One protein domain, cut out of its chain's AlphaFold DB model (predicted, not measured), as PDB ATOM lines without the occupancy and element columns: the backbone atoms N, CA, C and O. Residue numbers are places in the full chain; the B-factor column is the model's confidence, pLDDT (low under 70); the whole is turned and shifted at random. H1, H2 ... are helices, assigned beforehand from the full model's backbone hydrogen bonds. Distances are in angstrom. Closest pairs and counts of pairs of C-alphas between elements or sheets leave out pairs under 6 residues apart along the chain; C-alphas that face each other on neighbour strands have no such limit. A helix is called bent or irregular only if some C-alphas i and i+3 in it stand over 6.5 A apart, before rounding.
ATOM      1  N   ASP A   5       3.156   6.126 -38.467       89.88
ATOM      2  CA  ASP A   5       3.951   6.899 -37.507       89.88
ATOM      3  C   ASP A   5       4.967   6.054 -36.727       89.88
ATOM      4  O   ASP A   5       6.036   6.553 -36.381       89.88
ATOM      5  N   LYS A   6       4.678   4.763 -36.495       91.00
ATOM      6  CA  LYS A   6       5.625   3.844 -35.838       91.00
ATOM      7  C   LYS A   6       6.904   3.688 -36.663       91.00
ATOM      8  O   LYS A   6       7.977   3.504 -36.100       91.00
ATOM      9  N   PHE A   7       6.786   3.728 -37.988       90.81
ATOM     10  CA  PHE A   7       7.854   3.351 -38.907       90.81
ATOM     11  C   PHE A   7       8.652   4.540 -39.436       90.81
ATOM     12  O   PHE A   7       9.827   4.368 -39.737       90.81
ATOM     13  N   VAL A   8       8.078   5.748 -39.470       90.69
ATOM     14  CA  VAL A   8       8.761   6.990 -39.891       90.69
ATOM     15  C   VAL A   8      10.185   7.167 -39.327       90.69
ATOM     16  O   VAL A   8      11.080   7.446 -40.127       90.69
ATOM     17  N   PRO A   9      10.462   6.981 -38.018       92.44
ATOM     18  CA  PRO A   9      11.819   7.178 -37.492       92.44
ATOM     19  C   PRO A   9      12.844   6.170 -38.037       92.44
ATOM     20  O   PRO A   9      14.033   6.469 -38.063       92.44
ATOM     21  N   TYR A  10      12.398   5.007 -38.518       94.25
ATOM     22  CA  TYR A  10      13.270   3.918 -38.961       94.25
ATOM     23  C   TYR A  10      13.593   3.948 -40.461       94.25
ATOM     24  O   TYR A  10      14.318   3.080 -40.939       94.25
ATOM     25  N   PHE A  11      13.093   4.927 -41.225       94.25
ATOM     26  CA  PHE A  11      13.357   5.012 -42.670       94.25
ATOM     27  C   PHE A  11      14.853   5.133 -42.981       94.25
ATOM     28  O   PHE A  11      15.356   4.438 -43.861       94.25
ATOM     29  N   SER A  12      15.572   5.992 -42.253       94.19
ATOM     30  CA  SER A  12      17.012   6.182 -42.457       94.19
ATOM     31  C   SER A  12      17.799   4.922 -42.097       94.19
ATOM     32  O   SER A  12      18.592   4.449 -42.902       94.19
ATOM     33  N   GLU A  13      17.513   4.322 -40.937       95.31
ATOM     34  CA  GLU A  13      18.165   3.085 -40.482       95.31
ATOM     35  C   GLU A  13      17.907   1.909 -41.434       95.31
ATOM     36  O   GLU A  13      18.781   1.072 -41.670       95.31
ATOM     37  N   TYR A  14      16.709   1.852 -42.019       95.94
ATOM     38  CA  TYR A  14      16.361   0.859 -43.027       95.94
ATOM     39  C   TYR A  14      17.196   1.036 -44.305       95.94
ATOM     40  O   TYR A  14      17.758   0.060 -44.804       95.94
ATOM     41  N   LEU A  15      17.331   2.269 -44.810       94.62
ATOM     42  CA  LEU A  15      18.130   2.580 -46.006       94.62
ATOM     43  C   LEU A  15      19.638   2.386 -45.790       94.62
ATOM     44  O   LEU A  15      20.363   2.043 -46.725       94.62
ATOM     45  N   GLU A  16      20.116   2.610 -44.570       94.19
ATOM     46  CA  GLU A  16      21.513   2.403 -44.175       94.19
ATOM     47  C   GLU A  16      21.823   0.940 -43.822       94.19
ATOM     48  O   GLU A  16      22.991   0.564 -43.721       94.19
ATOM     49  N   GLY A  17      20.797   0.097 -43.674       94.44
ATOM     50  CA  GLY A  17      20.944  -1.312 -43.310       94.44
ATOM     51  C   GLY A  17      21.332  -1.538 -41.846       94.44
ATOM     52  O   GLY A  17      21.863  -2.597 -41.518       94.44
ATOM     53  N   THR A  18      21.081  -0.561 -40.973       96.25
ATOM     54  CA  THR A  18      21.402  -0.600 -39.536       96.25
ATOM     55  C   THR A  18      20.220  -1.045 -38.668       96.25
ATOM     56  O   THR A  18      20.395  -1.313 -37.479       96.25
ATOM     57  N   ILE A  19      19.029  -1.183 -39.258       95.69
ATOM     58  CA  ILE A  19      17.809  -1.607 -38.564       95.69
ATOM     59  C   ILE A  19      17.898  -3.068 -38.045       95.69
ATOM     60  O   ILE A  19      18.377  -3.953 -38.764       95.69
ATOM     61  N   PRO A  20      17.397  -3.378 -36.828       95.44
ATOM     62  CA  PRO A  20      17.347  -4.747 -36.308       95.44
ATOM     63  C   PRO A  20      16.529  -5.700 -37.193       95.44
ATOM     64  O   PRO A  20      15.483  -5.327 -37.722       95.44
ATOM     65  N   VAL A  21      16.952  -6.965 -37.294       93.88
ATOM     66  CA  VAL A  21      16.348  -7.969 -38.197       93.88
ATOM     67  C   VAL A  21      14.851  -8.172 -37.944       93.88
ATOM     68  O   VAL A  21      14.073  -8.262 -38.891       93.88
ATOM     69  N   GLN A  22      14.426  -8.215 -36.681       92.56
ATOM     70  CA  GLN A  22      13.016  -8.388 -36.318       92.56
ATOM     71  C   GLN A  22      12.178  -7.184 -36.765       92.56
ATOM     72  O   GLN A  22      11.107  -7.349 -37.341       92.56
ATOM     73  N   LEU A  23      12.705  -5.976 -36.553       93.38
ATOM     74  CA  LEU A  23      12.038  -4.739 -36.940       93.38
ATOM     75  C   LEU A  23      11.996  -4.585 -38.465       93.38
ATOM     76  O   LEU A  23      11.004  -4.107 -39.001       93.38
ATOM     77  N   LYS A  24      13.030  -5.064 -39.168       95.12
ATOM     78  CA  LYS A  24      13.066  -5.115 -40.631       95.12
ATOM     79  C   LYS A  24      11.914  -5.939 -41.203       95.12
ATOM     80  O   LYS A  24      11.259  -5.474 -42.122       95.12
ATOM     81  N   LEU A  25      11.635  -7.117 -40.641       94.38
ATOM     82  CA  LEU A  25      10.525  -7.963 -41.094       94.38
ATOM     83  C   LEU A  25       9.165  -7.277 -40.904       94.38
ATOM     84  O   LEU A  25       8.327  -7.318 -41.804       94.38
ATOM     85  N   GLU A  26       8.951  -6.618 -39.761       93.50
ATOM     86  CA  GLU A  26       7.735  -5.824 -39.524       93.50
ATOM     87  C   GLU A  26       7.617  -4.649 -40.503       93.50
ATOM     88  O   GLU A  26       6.530  -4.359 -41.004       93.50
ATOM     89  N   PHE A  27       8.738  -3.982 -40.784       94.38
ATOM     90  CA  PHE A  27       8.812  -2.866 -41.719       94.38
ATOM     91  C   PHE A  27       8.526  -3.324 -43.154       94.38
ATOM     92  O   PHE A  27       7.717  -2.708 -43.842       94.38
ATOM     93  N   ASP A  28       9.119  -4.438 -43.589       94.69
ATOM     94  CA  ASP A  28       8.903  -5.036 -44.909       94.69
ATOM     95  C   ASP A  28       7.436  -5.445 -45.096       94.69
ATOM     96  O   ASP A  28       6.841  -5.154 -46.135       94.69
ATOM     97  N   ALA A  29       6.818  -6.045 -44.072       93.88
ATOM     98  CA  ALA A  29       5.388  -6.352 -44.082       93.88
ATOM     99  C   ALA A  29       4.539  -5.075 -44.222       93.88
ATOM    100  O   ALA A  29       3.632  -5.014 -45.052       93.88
ATOM    101  N   HIS A  30       4.874  -4.012 -43.484       94.06
ATOM    102  CA  HIS A  30       4.190  -2.726 -43.606       94.06
ATOM    103  C   HIS A  30       4.365  -2.091 -44.996       94.06
ATOM    104  O   HIS A  30       3.407  -1.561 -45.556       94.06
ATOM    105  N   LEU A  31       5.559  -2.168 -45.592       94.38
ATOM    106  CA  LEU A  31       5.823  -1.669 -46.945       94.38
ATOM    107  C   LEU A  31       5.041  -2.427 -48.021       94.38
ATOM    108  O   LEU A  31       4.760  -1.847 -49.073       94.38
ATOM    109  N   GLN A  32       4.687  -3.697 -47.797       94.38
ATOM    110  CA  GLN A  32       3.823  -4.459 -48.703       94.38
ATOM    111  C   GLN A  32       2.369  -3.977 -48.661       94.38
ATOM    112  O   GLN A  32       1.721  -3.931 -49.707       94.38
ATOM    113  N   GLU A  33       1.887  -3.542 -47.496       93.56
ATOM    114  CA  GLU A  33       0.506  -3.081 -47.302       93.56
ATOM    115  C   GLU A  33       0.310  -1.576 -47.565       93.56
ATOM    116  O   GLU A  33      -0.764  -1.160 -47.997       93.56
ATOM    117  N   CYS A  34       1.324  -0.742 -47.314       94.75
ATOM    118  CA  CYS A  34       1.206   0.716 -47.351       94.75
ATOM    119  C   CYS A  34       1.936   1.343 -48.549       94.75
ATOM    120  O   CYS A  34       3.155   1.542 -48.538       94.75
ATOM    121  N   GLU A  35       1.175   1.750 -49.569       94.50
ATOM    122  CA  GLU A  35       1.721   2.432 -50.752       94.50
ATOM    123  C   GLU A  35       2.349   3.793 -50.425       94.50
ATOM    124  O   GLU A  35       3.338   4.188 -51.044       94.50
ATOM    125  N   HIS A  36       1.817   4.504 -49.423       93.38
ATOM    126  CA  HIS A  36       2.349   5.803 -49.016       93.38
ATOM    127  C   HIS A  36       3.783   5.683 -48.491       93.38
ATOM    128  O   HIS A  36       4.681   6.371 -48.984       93.38
ATOM    129  N   CYS A  37       4.014   4.772 -47.542       94.94
ATOM    130  CA  CYS A  37       5.338   4.526 -46.971       94.94
ATOM    131  C   CYS A  37       6.323   4.022 -48.028       94.94
ATOM    132  O   CYS A  37       7.454   4.504 -48.083       94.94
ATOM    133  N   ARG A  38       5.877   3.148 -48.938       95.38
ATOM    134  CA  ARG A  38       6.684   2.708 -50.085       95.38
ATOM    135  C   ARG A  38       7.090   3.876 -50.986       95.38
ATOM    136  O   ARG A  38       8.247   3.979 -51.381       95.38
ATOM    137  N   GLY A  39       6.165   4.790 -51.272       95.62
ATOM    138  CA  GLY A  39       6.438   5.986 -52.068       95.62
ATOM    139  C   GLY A  39       7.410   6.956 -51.389       95.62
ATOM    140  O   GLY A  39       8.261   7.538 -52.061       95.62
ATOM    141  N   VAL A  40       7.315   7.130 -50.066       95.25
ATOM    142  CA  VAL A  40       8.282   7.924 -49.286       95.25
ATOM    143  C   VAL A  40       9.672   7.299 -49.370       95.25
ATOM    144  O   VAL A  40      10.626   7.998 -49.711       95.25
ATOM    145  N   LEU A  41       9.774   5.990 -49.132       96.06
ATOM    146  CA  LEU A  41      11.039   5.260 -49.156       96.06
ATOM    147  C   LEU A  41      11.710   5.363 -50.528       96.06
ATOM    148  O   LEU A  41      12.872   5.746 -50.622       96.06
ATOM    149  N   HIS A  42      10.940   5.164 -51.596       96.19
ATOM    150  CA  HIS A  42      11.446   5.290 -52.957       96.19
ATOM    151  C   HIS A  42      11.979   6.698 -53.273       96.19
ATOM    152  O   HIS A  42      13.012   6.849 -53.924       96.19
ATOM    153  N   ARG A  43      11.321   7.761 -52.786       96.56
ATOM    154  CA  ARG A  43      11.834   9.136 -52.940       96.56
ATOM    155  C   ARG A  43      13.158   9.339 -52.204       96.56
ATOM    156  O   ARG A  43      14.033  10.032 -52.725       96.56
ATOM    157  N   MET A  44      13.317   8.746 -51.023       96.38
ATOM    158  CA  MET A  44      14.570   8.810 -50.265       96.38
ATOM    159  C   MET A  44      15.697   8.048 -50.973       96.38
ATOM    160  O   MET A  44      16.796   8.584 -51.095       96.38
ATOM    161  N   GLU A  45      15.420   6.866 -51.529       95.88
ATOM    162  CA  GLU A  45      16.375   6.113 -52.361       95.88
ATOM    163  C   GLU A  45      16.809   6.917 -53.593       95.88
ATOM    164  O   GLU A  45      18.000   7.030 -53.889       95.88
ATOM    165  N   GLN A  46      15.855   7.532 -54.297       96.75
ATOM    166  CA  GLN A  46      16.150   8.396 -55.439       96.75
ATOM    167  C   GLN A  46      17.023   9.590 -55.042       96.75
ATOM    168  O   GLN A  46      17.964   9.930 -55.764       96.75
ATOM    169  N   LEU A  47      16.736  10.223 -53.902       96.12
ATOM    170  CA  LEU A  47      17.551  11.317 -53.382       96.12
ATOM    171  C   LEU A  47      18.971  10.836 -53.062       96.12
ATOM    172  O   LEU A  47      19.933  11.483 -53.467       96.12
ATOM    173  N   GLN A  48      19.113   9.682 -52.410       95.19
ATOM    174  CA  GLN A  48      20.412   9.084 -52.108       95.19
ATOM    175  C   GLN A  48      21.205   8.787 -53.385       95.19
ATOM    176  O   GLN A  48      22.395   9.094 -53.452       95.19
ATOM    177  N   MET A  49      20.557   8.252 -54.423       94.88
ATOM    178  CA  MET A  49      21.194   8.022 -55.721       94.88
ATOM    179  C   MET A  49      21.675   9.326 -56.362       94.88
ATOM    180  O   MET A  49      22.817   9.388 -56.810       94.88
ATOM    181  N   ARG A  50      20.856  10.385 -56.356       96.12
ATOM    182  CA  ARG A  50      21.261  11.704 -56.876       96.12
ATOM    183  C   ARG A  50      22.419  12.302 -56.086       96.12
ATOM    184  O   ARG A  50      23.335  12.851 -56.684       96.12
ATOM    185  N   MET A  51      22.420  12.155 -54.761       93.94
ATOM    186  CA  MET A  51      23.529  12.620 -53.926       93.94
ATOM    187  C   MET A  51      24.829  11.863 -54.221       93.94
ATOM    188  O   MET A  51      25.893  12.469 -54.241       93.94
ATOM    189  N   ARG A  52      24.760  10.559 -54.513       92.06
ATOM    190  CA  ARG A  52      25.936   9.766 -54.918       92.06
ATOM    191  C   ARG A  52      26.469  10.128 -56.305       92.06
ATOM    192  O   ARG A  52      27.626   9.843 -56.591       92.06
ATOM    193  N   GLN A  53      25.637  10.719 -57.159       94.62
ATOM    194  CA  GLN A  53      26.025  11.189 -58.492       94.62
ATOM    195  C   GLN A  53      26.670  12.579 -58.478       94.62
ATOM    196  O   GLN A  53      27.178  13.012 -59.511       94.62
ATOM    197  N   LEU A  54      26.649  13.287 -57.343       94.12
ATOM    198  CA  LEU A  54      27.340  14.566 -57.219       94.12
ATOM    199  C   LEU A  54      28.839  14.367 -57.451       94.12
ATOM    200  O   LEU A  54      29.439  13.410 -56.958       94.12
ATOM    201  N   GLU A  55      29.438  15.288 -58.207       92.38
ATOM    202  CA  GLU A  55      30.870  15.251 -58.468       92.38
ATOM    203  C   GLU A  55      31.629  15.327 -57.133       92.38
ATOM    204  O   GLU A  55      31.365  16.222 -56.319       92.38
TER     205      GLU A  55
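AT A GLANCE: This is residues 5 to 55 of the 212 residues of the protein "Zf-HC2 domain-containing protein" of Bacteroidetes bacterium (UniProt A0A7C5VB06). Two straight helices, H2 and the longer H3, meet near Cys 34 and open from there as a V. The short, uneven helix H1 sits by the mouth of this V, near both arms and partly to one side of them, and the far end of H3 with the tail after it, residues 49 to 55, sticks out. The printed part has 51 residues with three named helices, H1, H2 and H3 along the chain, and no named strand; its class is all helix. It is only just compact, close to loose, with a radius of gyration of the C-alphas of 11.7 A, and elongated, spanning 37 by 22 by 16 A.

HOW THE PARTS SIT: H1, residues 8 to 16, is close to but not clearly touching H2, residues 21 to 33. Their closest C-alphas are those of Tyr 14 and Lys 24, 7.2 A apart. The two run opposite ways at a steep tilt of 68 degrees, only just short of about perpendicular. H1 is also close to but not clearly touching H3, residues 35 to 52; the closest C-alphas are those of Phe 11 and Leu 41, 6.9 A apart. These two run the same way at a steep tilt of 42 degrees, centre to centre 11.1 A. H2 and H3 touch only at the corner by their link, and only just, with 3 pairs of C-alphas within 8 A. H2 touches H3 with residues 31 to 32 alone, and H3 touches H2 with residues 37 to 38 alone; the closest C-alphas, those of Leu 31 and Arg 38, are 5.5 A apart. H2 and H3 run opposite ways at a steep tilt of 65 degrees, with their centres 16.7 A apart. In H2 and H3 every O i to N i+4 pair is within hydrogen-bond range; in H1 it is 3 of 5.

IN THESE COORDINATES: H1 begins at C-alpha 8, at (8.761, 6.990, -39.891), and measures 14.2 A from first to last C-alpha. It is irregular: C-alphas 9 and 12 are 7.3 A apart. H2 begins at C-alpha 21, at (16.348, -7.969, -38.197), and measures 18.9 A. H3, the longest helix with 18 residues, measures 25.6 A and ends at C-alpha 52, at (25.936, 9.766, -54.918).

THE WHOLE: The two C-alphas farthest apart are those of Glu 33 and Glu 55, at 37.2 A. Residues 49 to 55, of which 49 to 52 belong to H3, stand free. The links from H1 to H2, 4 residues, and from H2 to H3, 1 residue, are tight. The printed part has no cut. The mean pLDDT of the printed part is 94.4, and no printed residue is under 70.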